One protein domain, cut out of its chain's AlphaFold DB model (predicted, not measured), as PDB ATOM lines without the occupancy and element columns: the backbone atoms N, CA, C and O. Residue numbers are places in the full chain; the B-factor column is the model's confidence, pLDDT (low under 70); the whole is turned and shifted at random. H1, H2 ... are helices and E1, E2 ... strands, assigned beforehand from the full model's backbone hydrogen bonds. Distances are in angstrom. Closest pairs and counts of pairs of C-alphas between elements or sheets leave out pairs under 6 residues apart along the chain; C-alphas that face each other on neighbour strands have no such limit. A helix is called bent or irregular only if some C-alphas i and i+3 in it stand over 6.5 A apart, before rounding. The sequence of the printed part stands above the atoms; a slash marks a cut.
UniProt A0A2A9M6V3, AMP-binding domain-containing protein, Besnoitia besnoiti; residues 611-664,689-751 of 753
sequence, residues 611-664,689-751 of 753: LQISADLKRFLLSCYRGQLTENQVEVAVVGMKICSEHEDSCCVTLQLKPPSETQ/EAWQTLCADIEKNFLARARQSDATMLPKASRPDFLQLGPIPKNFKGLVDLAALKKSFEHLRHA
ATOM      1  N   LEU A 611      32.922  32.306 -59.012       77.25
ATOM      2  CA  LEU A 611      34.095  31.525 -59.421       77.25
ATOM      3  C   LEU A 611      35.427  32.224 -59.078       77.25
ATOM      4  O   LEU A 611      36.361  31.578 -58.603       77.25
ATOM      5  N   GLN A 612      35.520  33.546 -59.272       77.25
ATOM      6  CA  GLN A 612      36.708  34.315 -58.870       77.25
ATOM      7  C   GLN A 612      36.903  34.292 -57.348       77.25
ATOM      8  O   GLN A 612      38.034  34.148 -56.883       77.25
ATOM      9  N   ILE A 613      35.817  34.420 -56.580       88.50
ATOM     10  CA  ILE A 613      35.859  34.390 -55.114       88.50
ATOM     11  C   ILE A 613      36.230  32.985 -54.618       88.50
ATOM     12  O   ILE A 613      37.121  32.876 -53.779       88.50
ATOM     13  N   SER A 614      35.667  31.915 -55.198       87.12
ATOM     14  CA  SER A 614      36.090  30.528 -54.947       87.12
ATOM     15  C   SER A 614      37.596  30.347 -55.150       87.12
ATOM     16  O   SER A 614      38.269  29.766 -54.302       87.12
ATOM     17  N   ALA A 615      38.147  30.869 -56.251       81.94
ATOM     18  CA  ALA A 615      39.568  30.741 -56.566       81.94
ATOM     19  C   ALA A 615      40.476  31.562 -55.631       81.94
ATOM     20  O   ALA A 615      41.594  31.134 -55.338       81.94
ATOM     21  N   ASP A 616      40.033  32.741 -55.184       88.50
ATOM     22  CA  ASP A 616      40.755  33.555 -54.196       88.50
ATOM     23  C   ASP A 616      40.754  32.867 -52.820       88.50
ATOM     24  O   ASP A 616      41.807  32.724 -52.202       88.50
ATOM     25  N   LEU A 617      39.593  32.373 -52.376       92.38
ATOM     26  CA  LEU A 617      39.434  31.655 -51.109       92.38
ATOM     27  C   LEU A 617      40.205  30.336 -51.080       92.38
ATOM     28  O   LEU A 617      40.834  30.037 -50.068       92.38
ATOM     29  N   LYS A 618      40.221  29.578 -52.184       91.56
ATOM     30  CA  LYS A 618      41.004  28.342 -52.294       91.56
ATOM     31  C   LYS A 618      42.502  28.612 -52.125       91.56
ATOM     32  O   LYS A 618      43.153  27.943 -51.327       91.56
ATOM     33  N   ARG A 619      43.042  29.626 -52.817       88.62
ATOM     34  CA  ARG A 619      44.446  30.052 -52.657       88.62
ATOM     35  C   ARG A 619      44.744  30.516 -51.231       88.62
ATOM     36  O   ARG A 619      45.769  30.131 -50.678       88.62
ATOM     37  N   PHE A 620      43.845  31.291 -50.623       92.75
ATOM     38  CA  PHE A 620      44.013  31.752 -49.245       92.75
ATOM     39  C   PHE A 620      44.003  30.586 -48.239       92.75
ATOM     40  O   PHE A 620      44.922  30.496 -47.426       92.75
ATOM     41  N   LEU A 621      43.062  29.638 -48.347       93.12
ATOM     42  CA  LEU A 621      43.008  28.437 -47.500       93.12
ATOM     43  C   LEU A 621      44.308  27.621 -47.594       93.12
ATOM     44  O   LEU A 621      44.929  27.343 -46.571       93.12
ATOM     45  N   LEU A 622      44.773  27.317 -48.810       91.25
ATOM     46  CA  LEU A 622      46.032  26.588 -49.027       91.25
ATOM     47  C   LEU A 622      47.261  27.339 -48.478       91.25
ATOM     48  O   LEU A 622      48.247  26.708 -48.104       91.25
ATOM     49  N   SER A 623      47.212  28.675 -48.393       90.00
ATOM     50  CA  SER A 623      48.270  29.473 -47.758       90.00
ATOM     51  C   SER A 623      48.224  29.426 -46.225       90.00
ATOM     52  O   SER A 623      49.277  29.355 -45.595       90.00
ATOM     53  N   CYS A 624      47.028  29.408 -45.622       89.62
ATOM     54  CA  CYS A 624      46.848  29.298 -44.171       89.62
ATOM     55  C   CYS A 624      47.205  27.908 -43.630       89.62
ATOM     56  O   CYS A 624      47.679  27.804 -42.505       89.62
ATOM     57  N   TYR A 625      46.986  26.864 -44.432       91.50
ATOM     58  CA  TYR A 625      47.194  25.454 -44.077       91.50
ATOM     59  C   TYR A 625      48.311  24.823 -44.923       91.50
ATOM     60  O   TYR A 625      48.230  23.679 -45.378       91.50
ATOM     61  N   ARG A 626      49.363  25.609 -45.182       89.12
ATOM     62  CA  ARG A 626      50.478  25.222 -46.050       89.12
ATOM     63  C   ARG A 626      51.198  23.996 -45.483       89.12
ATOM     64  O   ARG A 626      51.690  24.032 -44.362       89.12
ATOM     65  N   GLY A 627      51.274  22.929 -46.277       83.94
ATOM     66  CA  GLY A 627      51.846  21.642 -45.858       83.94
ATOM     67  C   GLY A 627      50.865  20.706 -45.139       83.94
ATOM     68  O   GLY A 627      51.244  19.583 -44.841       83.94
ATOM     69  N   GLN A 628      49.620  21.139 -44.899       87.25
ATOM     70  CA  GLN A 628      48.541  20.320 -44.322       87.25
ATOM     71  C   GLN A 628      47.409  20.056 -45.333       87.25
ATOM     72  O   GLN A 628      46.756  19.021 -45.269       87.25
ATOM     73  N   LEU A 629      47.196  20.964 -46.297       88.69
ATOM     74  CA  LEU A 629      46.255  20.791 -47.409       88.69
ATOM     75  C   LEU A 629      46.950  20.872 -48.772       88.69
ATOM     76  O   LEU A 629      47.808  21.727 -49.005       88.69
ATOM     77  N   THR A 630      46.499  20.035 -49.707       87.38
ATOM     78  CA  THR A 630      46.848  20.097 -51.135       87.38
ATOM     79  C   THR A 630      45.678  20.593 -51.986       87.38
ATOM     80  O   THR A 630      44.518  20.584 -51.570       87.38
ATOM     81  N   GLU A 631      45.960  21.017 -53.221       83.75
ATOM     82  CA  GLU A 631      44.941  21.594 -54.103       83.75
ATOM     83  C   GLU A 631      43.805  20.613 -54.464       83.75
ATOM     84  O   GLU A 631      42.663  21.041 -54.653       83.75
ATOM     85  N   ASN A 632      44.080  19.308 -54.507       84.50
ATOM     86  CA  ASN A 632      43.095  18.276 -54.855       84.50
ATOM     87  C   ASN A 632      42.139  17.936 -53.699       84.50
ATOM     88  O   ASN A 632      41.037  17.437 -53.941       84.50
ATOM     89  N   GLN A 633      42.535  18.242 -52.461       88.56
ATOM     90  CA  GLN A 633      41.741  18.005 -51.253       88.56
ATOM     91  C   GLN A 633      40.710  19.106 -50.980       88.56
ATOM     92  O   GLN A 633      39.948  18.986 -50.029       88.56
ATOM     93  N   VAL A 634      40.675  20.180 -51.779       91.69
ATOM     94  CA  VAL A 634      39.826  21.354 -51.531       91.69
ATOM     95  C   VAL A 634      38.959  21.676 -52.748       91.69
ATOM     96  O   VAL A 634      39.464  22.033 -53.817       91.69
ATOM     97  N   GLU A 635      37.641  21.669 -52.563       91.81
ATOM     98  CA  GLU A 635      36.684  22.321 -53.460       91.81
ATOM     99  C   GLU A 635      35.983  23.481 -52.728       91.81
ATOM    100  O   GLU A 635      35.716  23.412 -51.529       91.81
ATOM    101  N   VAL A 636      35.708  24.576 -53.448       93.38
ATOM    102  CA  VAL A 636      35.110  25.802 -52.890       93.38
ATOM    103  C   VAL A 636      33.955  26.256 -53.773       93.38
ATOM    104  O   VAL A 636      34.167  26.599 -54.940       93.38
ATOM    105  N   ALA A 637      32.752  26.331 -53.212       91.88
ATOM    106  CA  ALA A 637      31.583  26.894 -53.881       91.88
ATOM    107  C   ALA A 637      31.080  28.143 -53.148       91.88
ATOM    108  O   ALA A 637      31.095  28.209 -51.919       91.88
ATOM    109  N   VAL A 638      30.643  29.141 -53.918       91.69
ATOM    110  CA  VAL A 638      30.253  30.466 -53.419       91.69
ATOM    111  C   VAL A 638      28.914  30.857 -54.027       91.69
ATOM    112  O   VAL A 638      28.732  30.749 -55.240       91.69
ATOM    113  N   VAL A 639      27.998  31.367 -53.205       90.06
ATOM    114  CA  VAL A 639      26.744  31.991 -53.654       90.06
ATOM    115  C   VAL A 639      26.538  33.341 -52.976       90.06
ATOM    116  O   VAL A 639      26.857  33.527 -51.804       90.06
ATOM    117  N   GLY A 640      25.991  34.297 -53.729       87.69
ATOM    118  CA  GLY A 640      25.464  35.543 -53.177       87.69
ATOM    119  C   GLY A 640      24.006  35.374 -52.752       87.69
ATOM    120  O   GLY A 640      23.192  34.863 -53.532       87.69
ATOM    121  N   MET A 641      23.669  35.798 -51.531       85.56
ATOM    122  CA  MET A 641      22.299  35.763 -51.002       85.56
ATOM    123  C   MET A 641      21.944  37.040 -50.232       85.56
ATOM    124  O   MET A 641      22.748  37.560 -49.465       85.56
ATOM    125  N   LYS A 642      20.702  37.518 -50.392       81.38
ATOM    126  CA  LYS A 642      20.123  38.609 -49.590       81.38
ATOM    127  C   LYS A 642      19.723  38.084 -48.206       81.38
ATOM    128  O   LYS A 642      18.575  37.667 -48.018       81.38
ATOM    129  N   ILE A 643      20.699  38.021 -47.300       82.56
ATOM    130  CA  ILE A 643      20.513  37.674 -45.882       82.56
ATOM    131  C   ILE A 643      20.443  38.990 -45.095       82.56
ATOM    132  O   ILE A 643      19.359  39.548 -44.987       82.56
ATOM    133  N   CYS A 644      21.584  39.569 -44.707       77.56
ATOM    134  CA  CYS A 644      21.649  40.755 -43.836       77.56
ATOM    135  C   CYS A 644      21.364  42.111 -44.531       77.56
ATOM    136  O   CYS A 644      21.557  43.170 -43.936       77.56
ATOM    137  N   SER A 645      21.023  42.129 -45.826       75.62
ATOM    138  CA  SER A 645      20.825  43.365 -46.605       75.62
ATOM    139  C   SER A 645      19.911  43.133 -47.810       75.62
ATOM    140  O   SER A 645      19.993  42.098 -48.469       75.62
ATOM    141  N   GLU A 646      19.089  44.131 -48.155       74.31
ATOM    142  CA  GLU A 646      18.364  44.189 -49.438       74.31
ATOM    143  C   GLU A 646      19.303  44.507 -50.621       74.31
ATOM    144  O   GLU A 646      19.017  44.181 -51.776       74.31
ATOM    145  N   HIS A 647      20.435  45.156 -50.344       70.56
ATOM    146  CA  HIS A 647      21.265  45.832 -51.338       70.56
ATOM    147  C   HIS A 647      22.517  45.052 -51.715       70.56
ATOM    148  O   HIS A 647      22.802  44.876 -52.903       70.56
ATOM    149  N   GLU A 648      23.226  44.517 -50.726       77.00
ATOM    150  CA  GLU A 648      24.430  43.706 -50.922       77.00
ATOM    151  C   GLU A 648      24.116  42.224 -50.705       77.00
ATOM    152  O   GLU A 648      23.120  41.871 -50.079       77.00
ATOM    153  N   ASP A 649      24.873  41.352 -51.354       84.94
ATOM    154  CA  ASP A 649      24.784  39.910 -51.178       84.94
ATOM    155  C   ASP A 649      25.762  39.495 -50.082       84.94
ATOM    156  O   ASP A 649      26.960  39.779 -50.167       84.94
ATOM    157  N   SER A 650      25.268  38.755 -49.097       89.62
ATOM    158  CA  SER A 650      26.115  37.988 -48.197       89.62
ATOM    159  C   SER A 650      26.835  36.907 -49.007       89.62
ATOM    160  O   SER A 650      26.205  36.080 -49.676       89.62
ATOM    161  N   CYS A 651      28.162  36.932 -48.963       91.81
ATOM    162  CA  CYS A 651      29.058  35.958 -49.569       91.81
ATOM    163  C   CYS A 651      29.027  34.673 -48.733       91.81
ATOM    164  O   CYS A 651      29.683  34.583 -47.689       91.81
ATOM    165  N   CYS A 652      28.225  33.707 -49.176       93.56
ATOM    166  CA  CYS A 652      28.029  32.426 -48.505       93.56
ATOM    167  C   CYS A 652      28.929  31.376 -49.164       93.56
ATOM    168  O   CYS A 652      28.874  31.181 -50.382       93.56
ATOM    169  N   VAL A 653      29.775  30.724 -48.367       95.50
ATOM    170  CA  VAL A 653      30.855  29.852 -48.844       95.50
ATOM    171  C   VAL A 653      30.678  28.445 -48.293       95.50
ATOM    172  O   VAL A 653      30.544  28.261 -47.087       95.50
ATOM    173  N   THR A 654      30.722  27.445 -49.170       95.94
ATOM    174  CA  THR A 654      30.853  26.032 -48.787       95.94
ATOM    175  C   THR A 654      32.249  25.542 -49.131       95.94
ATOM    176  O   THR A 654      32.675  25.646 -50.286       95.94
ATOM    177  N   LEU A 655      32.947  25.014 -48.128       96.00
ATOM    178  CA  LEU A 655      34.204  24.292 -48.298       96.00
ATOM    179  C   LEU A 655      33.929  22.791 -48.250       96.00
ATOM    180  O   LEU A 655      33.407  22.290 -47.258       96.00
ATOM    181  N   GLN A 656      34.334  22.079 -49.298       94.62
ATOM    182  CA  GLN A 656      34.410  20.626 -49.270       94.62
ATOM    183  C   GLN A 656      35.879  20.221 -49.161       94.62
ATOM    184  O   GLN A 656      36.682  20.527 -50.047       94.62
ATOM    185  N   LEU A 657      36.205  19.534 -48.070       93.62
ATOM    186  CA  LEU A 657      37.512  18.935 -47.829       93.62
ATOM    187  C   LEU A 657      37.433  17.435 -48.144       93.62
ATOM    188  O   LEU A 657      36.418  16.808 -47.844       93.62
ATOM    189  N   LYS A 658      38.475  16.868 -48.759       90.00
ATOM    190  CA  LYS A 658      38.587  15.426 -49.047       90.00
ATOM    191  C   LYS A 658      39.773  14.828 -48.293       90.00
ATOM    192  O   LYS A 658      40.861  15.409 -48.384       90.00
ATOM    193  N   PRO A 659      39.601  13.695 -47.591       84.19
ATOM    194  CA  PRO A 659      40.688  13.066 -46.853       84.19
ATOM    195  C   PRO A 659      41.821  12.614 -47.795       84.19
ATOM    196  O   PRO A 659      41.586  12.398 -48.991       84.19
ATOM    197  N   PRO A 660      43.061  12.460 -47.288       75.31
ATOM    198  CA  PRO A 660      44.212  12.052 -48.101       75.31
ATOM    199  C   PRO A 660      43.971  10.749 -48.885       75.31
ATOM    200  O   PRO A 660      44.343  10.650 -50.060       75.31
ATOM    201  N   SER A 661      43.274   9.793 -48.265       66.44
ATOM    202  CA  SER A 661      42.908   8.483 -48.816       66.44
ATOM    203  C   SER A 661      42.101   8.565 -50.122       66.44
ATOM    204  O   SER A 661      42.409   7.853 -51.080       66.44
ATOM    205  N   GLU A 662      41.137   9.487 -50.226       59.50
ATOM    206  CA  GLU A 662      40.347   9.690 -51.453       59.50
ATOM    207  C   GLU A 662      41.186  10.232 -52.621       59.50
ATOM    208  O   GLU A 662      40.872   9.975 -53.785       59.50
ATOM    209  N   THR A 663      42.271  10.966 -52.346       55.94
ATOM    210  CA  THR A 663      43.102  11.563 -53.406       55.94
ATOM    211  C   THR A 663      44.109  10.607 -54.055       55.94
ATOM    212  O   THR A 663      44.594  10.912 -55.144       55.94
ATOM    213  N   GLN A 664      44.397   9.444 -53.454       47.22
ATOM    214  CA  GLN A 664      45.363   8.469 -53.996       47.22
ATOM    215  C   GLN A 664      44.731   7.306 -54.786       47.22
ATOM    216  O   GLN A 664      45.444   6.570 -55.472       47.22
ATOM    217  N   GLU A 689      42.779  11.123 -37.050       85.06
ATOM    218  CA  GLU A 689      42.689  12.074 -35.925       85.06
ATOM    219  C   GLU A 689      43.281  13.451 -36.290       85.06
ATOM    220  O   GLU A 689      42.694  14.503 -35.993       85.06
ATOM    221  N   ALA A 690      44.419  13.469 -36.993       84.88
ATOM    222  CA  ALA A 690      45.024  14.698 -37.500       84.88
ATOM    223  C   ALA A 690      44.133  15.390 -38.550       84.88
ATOM    224  O   ALA A 690      43.997  16.618 -38.530       84.88
ATOM    225  N   TRP A 691      43.487  14.622 -39.431       88.88
ATOM    226  CA  TRP A 691      42.556  15.133 -40.437       88.88
ATOM    227  C   TRP A 691      41.284  15.730 -39.815       88.88
ATOM    228  O   TRP A 691      40.872  16.832 -40.190       88.88
ATOM    229  N   GLN A 692      40.699  15.069 -38.813       89.88
ATOM    230  CA  GLN A 692      39.546  15.581 -38.065       89.88
ATOM    231  C   GLN A 692      39.905  16.855 -37.287       89.88
ATOM    232  O   GLN A 692      39.168  17.844 -37.330       89.88
ATOM    233  N   THR A 693      41.083  16.887 -36.655       91.81
ATOM    234  CA  THR A 693      41.609  18.080 -35.966       91.81
ATOM    235  C   THR A 693      41.785  19.262 -36.928       91.81
ATOM    236  O   THR A 693      41.410  20.392 -36.606       91.81
ATOM    237  N   LEU A 694      42.306  19.009 -38.135       92.31
ATOM    238  CA  LEU A 694      42.438  20.005 -39.199       92.31
ATOM    239  C   LEU A 694      41.072  20.535 -39.663       92.31
ATOM    240  O   LEU A 694      40.887  21.750 -39.758       92.31
ATOM    241  N   CYS A 695      40.101  19.649 -39.907       91.94
ATOM    242  CA  CYS A 695      38.741  20.037 -40.288       91.94
ATOM    243  C   CYS A 695      38.083  20.923 -39.216       91.94
ATOM    244  O   CYS A 695      37.527  21.973 -39.549       91.94
ATOM    245  N   ALA A 696      38.226  20.562 -37.938       92.12
ATOM    246  CA  ALA A 696      37.695  21.328 -36.812       92.12
ATOM    247  C   ALA A 696      38.357  22.714 -36.651       92.12
ATOM    248  O   ALA A 696      37.669  23.691 -36.341       92.12
ATOM    249  N   ASP A 697      39.670  22.850 -36.893       94.25
ATOM    250  CA  ASP A 697      40.326  24.168 -36.921       94.25
ATOM    251  C   ASP A 697      39.815  25.034 -38.080       94.25
ATOM    252  O   ASP A 697      39.565  26.226 -37.891       94.25
ATOM    253  N   ILE A 698      39.624  24.450 -39.268       94.25
ATOM    254  CA  ILE A 698      39.096  25.167 -40.437       94.25
ATOM    255  C   ILE A 698      37.677  25.668 -40.151       94.25
ATOM    256  O   ILE A 698      37.415  26.860 -40.321       94.25
ATOM    257  N   GLU A 699      36.784  24.806 -39.665       92.25
ATOM    258  CA  GLU A 699      35.406  25.178 -39.327       92.25
ATOM    259  C   GLU A 699      35.347  26.308 -38.294       92.25
ATOM    260  O   GLU A 699      34.670  27.318 -38.498       92.25
ATOM    261  N   LYS A 700      36.117  26.179 -37.209       91.94
ATOM    262  CA  LYS A 700      36.091  27.125 -36.091       91.94
ATOM    263  C   LYS A 700      36.791  28.452 -36.396       91.94
ATOM    264  O   LYS A 700      36.319  29.506 -35.971       91.94
ATOM    265  N   ASN A 701      37.927  28.417 -37.099       93.81
ATOM    266  CA  ASN A 701      38.860  29.546 -37.152       93.81
ATOM    267  C   ASN A 701      39.040  30.161 -38.551       93.81
ATOM    268  O   ASN A 701      39.431  31.332 -38.637       93.81
ATOM    269  N   PHE A 702      38.746  29.455 -39.652       94.44
ATOM    270  CA  PHE A 702      39.026  29.981 -40.998       94.44
ATOM    271  C   PHE A 702      38.226  31.248 -41.327       94.44
ATOM    272  O   PHE A 702      38.786  32.192 -41.888       94.44
ATOM    273  N   LEU A 703      36.952  31.330 -40.922       93.50
ATOM    274  CA  LEU A 703      36.120  32.521 -41.146       93.50
ATOM    275  C   LEU A 703      36.718  33.776 -40.484       93.50
ATOM    276  O   LEU A 703      36.744  34.848 -41.094       93.50
ATOM    277  N   ALA A 704      37.245  33.644 -39.264       91.69
ATOM    278  CA  ALA A 704      37.913  34.737 -38.560       91.69
ATOM    279  C   ALA A 704      39.216  35.146 -39.271       91.69
ATOM    280  O   ALA A 704      39.392  36.327 -39.578       91.69
ATOM    281  N   ARG A 705      40.071  34.170 -39.629       92.81
ATOM    282  CA  ARG A 705      41.317  34.398 -40.392       92.81
ATOM    283  C   ARG A 705      41.042  35.107 -41.727       92.81
ATOM    284  O   ARG A 705      41.712  36.080 -42.061       92.81
ATOM    285  N   ALA A 706      40.016  34.681 -42.463       91.69
ATOM    286  CA  ALA A 706      39.621  35.284 -43.736       91.69
ATOM    287  C   ALA A 706      39.103  36.724 -43.575       91.69
ATOM    288  O   ALA A 706      39.466  37.600 -44.361       91.69
ATOM    289  N   ARG A 707      38.299  37.008 -42.543       88.25
ATOM    290  CA  ARG A 707      37.796  38.367 -42.265       88.25
ATOM    291  C   ARG A 707      38.907  39.333 -41.836       88.25
ATOM    292  O   ARG A 707      38.902  40.476 -42.292       88.25
ATOM    293  N   GLN A 708      39.852  38.866 -41.015       87.50
ATOM    294  CA  GLN A 708      40.972  39.647 -40.462       87.50
ATOM    295  C   GLN A 708      42.186  39.770 -41.399       87.50
ATOM    296  O   GLN A 708      43.080  40.564 -41.127       87.50
ATOM    297  N   SER A 709      42.218  39.010 -42.497       84.31
ATOM    298  CA  SER A 709      43.286  39.046 -43.504       84.31
ATOM    299  C   SER A 709      43.625  40.458 -44.011       84.31
ATOM    300  O   SER A 709      42.776  41.357 -44.064       84.31
ATOM    301  N   ASP A 710      44.861  40.648 -44.473       77.44
ATOM    302  CA  ASP A 710      45.219  41.797 -45.308       77.44
ATOM    303  C   ASP A 710      44.575  41.656 -46.706       77.44
ATOM    304  O   ASP A 710      44.401  40.554 -47.232       77.44
ATOM    305  N   ALA A 711      44.200  42.780 -47.318       68.38
ATOM    306  CA  ALA A 711      43.671  42.849 -48.677       68.38
ATOM    307  C   ALA A 711      44.687  42.392 -49.741       68.38
ATOM    308  O   ALA A 711      44.276  42.006 -50.836       68.38
ATOM    309  N   THR A 712      45.985  42.394 -49.415       65.88
ATOM    310  CA  THR A 712      47.048  41.779 -50.228       65.88
ATOM    311  C   THR A 712      46.875  40.258 -50.352       65.88
ATOM    312  O   THR A 712      47.010  39.717 -51.448       65.88
ATOM    313  N   MET A 713      46.504  39.583 -49.255       74.06
ATOM    314  CA  MET A 713      46.351  38.124 -49.161       74.06
ATOM    315  C   MET A 713      44.962  37.641 -49.598       74.06
ATOM    316  O   MET A 713      44.851  36.643 -50.309       74.06
ATOM    317  N   LEU A 714      43.897  38.343 -49.192       83.94
ATOM    318  CA  LEU A 714      42.522  38.050 -49.605       83.94
ATOM    319  C   LEU A 714      41.747  39.361 -49.860       83.94
ATOM    320  O   LEU A 714      41.463  40.110 -48.911       83.94
ATOM    321  N   PRO A 715      41.357  39.642 -51.123       82.94
ATOM    322  CA  PRO A 715      40.614  40.849 -51.476       82.94
ATOM    323  C   PRO A 715      39.354  41.024 -50.624       82.94
ATOM    324  O   PRO A 715      38.628  40.061 -50.382       82.94
ATOM    325  N   LYS A 716      39.049  42.264 -50.210       81.88
ATOM    326  CA  LYS A 716      37.902  42.585 -49.328       81.88
ATOM    327  C   LYS A 716      36.577  41.979 -49.811       81.88
ATOM    328  O   LYS A 716      35.795  41.479 -49.009       81.88
ATOM    329  N   ALA A 717      36.345  42.004 -51.123       77.88
ATOM    330  CA  ALA A 717      35.146  41.456 -51.754       77.88
ATOM    331  C   ALA A 717      35.068  39.920 -51.731       77.88
ATOM    332  O   ALA A 717      33.973  39.369 -51.760       77.88
ATOM    333  N   SER A 718      36.214  39.240 -51.642       87.94
ATOM    334  CA  SER A 718      36.317  37.779 -51.596       87.94
ATOM    335  C   SER A 718      36.201  37.220 -50.170       87.94
ATOM    336  O   SER A 718      36.268  36.008 -49.987       87.94
ATOM    337  N   ARG A 719      36.029  38.073 -49.147       92.06
ATOM    338  CA  ARG A 719      35.892  37.644 -47.744       92.06
ATOM    339  C   ARG A 719      34.505  37.038 -47.487       92.06
ATOM    340  O   ARG A 719      33.517  37.676 -47.878       92.06
ATOM    341  N   PRO A 720      34.409  35.868 -46.821       93.25
ATOM    342  CA  PRO A 720      33.128  35.241 -46.526       93.25
ATOM    343  C   PRO A 720      32.357  36.035 -45.473       93.25
ATOM    344  O   PRO A 720      32.923  36.476 -44.466       93.25
ATOM    345  N   ASP A 721      31.050  36.140 -45.676       93.12
ATOM    346  CA  ASP A 721      30.126  36.572 -44.630       93.12
ATOM    347  C   ASP A 721      29.595  35.348 -43.878       93.12
ATOM    348  O   ASP A 721      29.537  35.381 -42.654       93.12
ATOM    349  N   PHE A 722      29.355  34.236 -44.579       93.94
ATOM    350  CA  PHE A 722      29.009  32.943 -43.985       93.94
ATOM    351  C   PHE A 722      29.883  31.823 -44.556       93.94
ATOM    352  O   PHE A 722      30.272  31.859 -45.727       93.94
ATOM    353  N   LEU A 723      30.185  30.832 -43.720       94.62
ATOM    354  CA  LEU A 723      31.015  29.675 -44.037       94.62
ATOM    355  C   LEU A 723      30.329  28.417 -43.500       94.62
ATOM    356  O   LEU A 723      29.882  28.424 -42.357       94.62
ATOM    357  N   GLN A 724      30.290  27.353 -44.298       94.31
ATOM    358  CA  GLN A 724      29.969  25.998 -43.843       94.31
ATOM    359  C   GLN A 724      30.986  25.008 -44.428       94.31
ATOM    360  O   GLN A 724      31.491  25.221 -45.539       94.31
ATOM    361  N   LEU A 725      31.275  23.928 -43.703       93.75
ATOM    362  CA  LEU A 725      31.980  22.767 -44.246       93.75
ATOM    363  C   LEU A 725      30.947  21.710 -44.641       93.75
ATOM    364  O   LEU A 725      29.947  21.522 -43.952       93.75
ATOM    365  N   GLY A 726      31.163  21.034 -45.766       92.19
ATOM    366  CA  GLY A 726      30.264  19.977 -46.222       92.19
ATOM    367  C   GLY A 726      30.371  19.679 -47.718       92.19
ATOM    368  O   GLY A 726      31.129  20.336 -48.436       92.19
ATOM    369  N   PRO A 727      29.617  18.684 -48.213       90.44
ATOM    370  CA  PRO A 727      29.599  18.340 -49.627       90.44
ATOM    371  C   PRO A 727      28.999  19.479 -50.458       90.44
ATOM    372  O   PRO A 727      27.918  19.990 -50.160       90.44
ATOM    373  N   ILE A 728      29.673  19.849 -51.546       92.06
ATOM    374  CA  ILE A 728      29.132  20.800 -52.516       92.06
ATOM    375  C   ILE A 728      28.108  20.049 -53.379       92.06
ATOM    376  O   ILE A 728      28.481  19.077 -54.045       92.06
ATOM    377  N   PRO A 729      26.828  20.468 -53.406       87.38
ATOM    378  CA  PRO A 729      25.814  19.786 -54.196       87.38
ATOM    379  C   PRO A 729      26.141  19.927 -55.685       87.38
ATOM    380  O   PRO A 729      26.495  21.010 -56.158       87.38
ATOM    381  N   LYS A 730      26.030  18.825 -56.427       81.75
ATOM    382  CA  LYS A 730      26.323  18.753 -57.863       81.75
ATOM    383  C   LYS A 730      25.109  18.212 -58.611       81.75
ATOM    384  O   LYS A 730      24.449  17.286 -58.151       81.75
ATOM    385  N   ASN A 731      24.827  18.791 -59.772       70.62
ATOM    386  CA  ASN A 731      23.791  18.308 -60.677       70.62
ATOM    387  C   ASN A 731      24.271  17.073 -61.464       70.62
ATOM    388  O   ASN A 731      25.437  16.683 -61.398       70.62
ATOM    389  N   PHE A 732      23.387  16.485 -62.274       60.09
ATOM    390  CA  PHE A 732      23.678  15.284 -63.075       60.09
ATOM    391  C   PHE A 732      24.835  15.431 -64.089       60.09
ATOM    392  O   PHE A 732      25.280  14.432 -64.647       60.09
ATOM    393  N   LYS A 733      25.327  16.652 -64.345       49.84
ATOM    394  CA  LYS A 733      26.505  16.931 -65.188       49.84
ATOM    395  C   LYS A 733      27.796  17.118 -64.375       49.84
ATOM    396  O   LYS A 733      28.807  17.521 -64.939       49.84
ATOM    397  N   GLY A 734      27.762  16.901 -63.057       64.44
ATOM    398  CA  GLY A 734      28.891  17.121 -62.146       64.44
ATOM    399  C   GLY A 734      29.199  18.594 -61.840       64.44
ATOM    400  O   GLY A 734      30.161  18.877 -61.128       64.44
ATOM    401  N   LEU A 735      28.394  19.535 -62.346       65.31
ATOM    402  CA  LEU A 735      28.527  20.968 -62.066       65.31
ATOM    403  C   LEU A 735      27.809  21.321 -60.760       65.31
ATOM    404  O   LEU A 735      26.816  20.683 -60.419       65.31
ATOM    405  N   VAL A 736      28.266  22.366 -60.064       75.88
ATOM    406  CA  VAL A 736      27.648  22.839 -58.813       75.88
ATOM    407  C   VAL A 736      26.162  23.149 -59.022       75.88
ATOM    408  O   VAL A 736      25.796  23.929 -59.905       75.88
ATOM    409  N   ASP A 737      25.302  22.561 -58.193       79.94
ATOM    410  CA  ASP A 737      23.883  22.894 -58.133       79.94
ATOM    411  C   ASP A 737      23.692  24.140 -57.261       79.94
ATOM    412  O   ASP A 737      23.610  24.091 -56.034       79.94
ATOM    413  N   LEU A 738      23.637  25.289 -57.931       80.00
ATOM    414  CA  LEU A 738      23.511  26.598 -57.294       80.00
ATOM    415  C   LEU A 738      22.129  26.824 -56.650       80.00
ATOM    416  O   LEU A 738      22.001  27.723 -55.818       80.00
ATOM    417  N   ALA A 739      21.106  26.036 -56.998       76.88
ATOM    418  CA  ALA A 739      19.794  26.101 -56.353       76.88
ATOM    419  C   ALA A 739      19.813  25.327 -55.028       76.88
ATOM    420  O   ALA A 739      19.454  25.883 -53.990       76.88
ATOM    421  N   ALA A 740      20.330  24.094 -55.039       82.44
ATOM    422  CA  ALA A 740      20.546  23.307 -53.826       82.44
ATOM    423  C   ALA A 740      21.519  24.005 -52.853       82.44
ATOM    424  O   ALA A 740      21.281  24.029 -51.647       82.44
ATOM    425  N   LEU A 741      22.570  24.646 -53.378       88.12
ATOM    426  CA  LEU A 741      23.543  25.398 -52.583       88.12
ATOM    427  C   LEU A 741      22.959  26.675 -51.959       88.12
ATOM    428  O   LEU A 741      23.296  27.012 -50.831       88.12
ATOM    429  N   LYS A 742      22.055  27.387 -52.646       87.12
ATOM    430  CA  LYS A 742      21.303  28.485 -52.010       87.12
ATOM    431  C   LYS A 742      20.370  27.954 -50.923       87.12
ATOM    432  O   LYS A 742      20.300  28.542 -49.848       87.12
ATOM    433  N   LYS A 743      19.716  26.814 -51.172       86.69
ATOM    434  CA  LYS A 743      18.803  26.174 -50.219       86.69
ATOM    435  C   LYS A 743      19.487  25.789 -48.903       86.69
ATOM    436  O   LYS A 743      18.889  25.984 -47.850       86.69
ATOM    437  N   SER A 744      20.743  25.320 -48.919       90.19
ATOM    438  CA  SER A 744      21.451  24.989 -47.666       90.19
ATOM    439  C   SER A 744      21.598  26.191 -46.727       90.19
ATOM    440  O   SER A 744      21.560  26.014 -45.516       90.19
ATOM    441  N   PHE A 745      21.693  27.412 -47.264       90.75
ATOM    442  CA  PHE A 745      21.811  28.653 -46.491       90.75
ATOM    443  C   PHE A 745      20.467  29.355 -46.203       90.75
ATOM    444  O   PHE A 745      20.462  30.399 -45.551       90.75
ATOM    445  N   GLU A 746      19.315  28.824 -46.639       85.94
ATOM    446  CA  GLU A 746      18.007  29.473 -46.410       85.94
ATOM    447  C   GLU A 746      17.675  29.648 -44.922       85.94
ATOM    448  O   GLU A 746      17.061  30.648 -44.552       85.94
ATOM    449  N   HIS A 747      18.154  28.743 -44.061       85.44
ATOM    450  CA  HIS A 747      17.977  28.822 -42.609       85.44
ATOM    451  C   HIS A 747      18.513  30.138 -42.008       85.44
ATOM    452  O   HIS A 747      17.920  30.667 -41.070       85.44
ATOM    453  N   LEU A 748      19.569  30.724 -42.589       85.62
ATOM    454  CA  LEU A 748      20.142  31.996 -42.134       85.62
ATOM    455  C   LEU A 748      19.184  33.182 -42.325       85.62
ATOM    456  O   LEU A 748      19.261  34.149 -41.578       85.62
ATOM    457  N   ARG A 749      18.246  33.106 -43.280       73.81
ATOM    458  CA  ARG A 749      17.245  34.167 -43.518       73.81
ATOM    459  C   ARG A 749      16.161  34.221 -42.437       73.81
ATOM    460  O   ARG A 749      15.370  35.157 -42.426       73.81
ATOM    461  N   HIS A 750      16.110  33.214 -41.566       57.88
ATOM    462  CA  HIS A 750      15.157  33.105 -40.464       57.88
ATOM    463  C   HIS A 750      15.805  33.313 -39.086       57.88
ATOM    464  O   HIS A 750      15.089  33.336 -38.093       57.88
ATOM    465  N   ALA A 751      17.130  33.481 -39.021       53.25
ATOM    466  CA  ALA A 751      17.876  33.666 -37.774       53.25
ATOM    467  C   ALA A 751      17.938  35.132 -37.284       53.25
ATOM    468  O   ALA A 751      18.472  35.383 -36.207       53.25
TER     469      ALA A 751
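What this domain is: This is residues 611 to 664 and 689 to 751 of the 753 residues of the protein "AMP-binding domain-containing protein" of Besnoitia besnoiti (UniProt A0A2A9M6V3). A small sheet of three strands, E1, E2 and E3, forms the middle, with helices H1 and H3 over one face and the short helix H4 crossing the other. E1 and E2 make a long hairpin; the short helix H2 follows E2 away from the sheet, and H5 follows H4 at the end of the printed part. The printed part has 117 residues with five named helices and three named strands, in the order H1 E1 E2 H2 H3 E3 H4 H5. The sheet's order is E1, E2, E3, mixed, and the class is mixed, helices and strands. The whole is compact, with a radius of gyration of the C-alphas of 14.3 A and spans of 43 by 38 by 26 A.

Where its parts are: In the sheet, E1 is residues 634 to 641, 22.7 A long, E2 residues 650 to 657, 22.2 A, and E3 residues 722 to 725, 10.6 A. H1, residues 611 to 624, is 20.0 A long and begins at C-alpha 611 (34.095, 31.525, -59.421). H3, residues 689 to 708, is 28.0 A long; it is irregular, with C-alphas 700 and 703 7.4 A apart, and has a kink of 47 degrees near residue 701. H2 is residues 660 to 664, H4 residues 738 to 744, and H5 residues 746 to 750, with C-alpha 750 at (15.157, 33.105, -40.464).

How they stand to each other: E1 and E2 are a hairpin of antiparallel strands; N 637 and O 654, 3.0 A apart, are within hydrogen-bond range. E2 and E3 are parallel; N 724 and O 653 are within range at 2.9 A. H1 is on the sheet at a height of 8.8 A, slantwise to the strands; its closest C-alphas to E1 are those of Ser 614 and Val 636, 5.2 A. On the same face H3 lies over E3, along the strands, at a height of 8.9 A; the closest C-alphas are those of Glu 699 and Leu 725, 6.5 A. H1 and H3 are close but not clearly touching, Leu 621 and Phe 702 having the closest C-alphas at 7.8 A. On the opposite face H4 runs across the strands at a height of 8.7 A; its closest C-alphas to E1 are those of Lys 742 and Val 639, 6.7 A. H2 is not on the sheet, and H5 only just not on it, with 4 pairs of C-alphas within 10 A; H4 and H5 meet only through their link. Every O i to N i+4 pair is within hydrogen-bond range in H1 and H4; H3 has 14 of 16, while H2 and H5 have 0 of 1 each, with 2 of 2 O i to N i+3 pairs within range in each.

The domain as a whole: The two C-alphas farthest apart are those of Glu 646 and Gln 664, 45.0 A. Residues 665 to 688 are not printed, and C-alphas 664 and 689 are 18.6 A apart across this cut. The links H3 to E3 and E3 to H4 are long. The model's pLDDT is under 70 at residues 661 to 664, 711 to 712, 732 to 735 and 750 to 751.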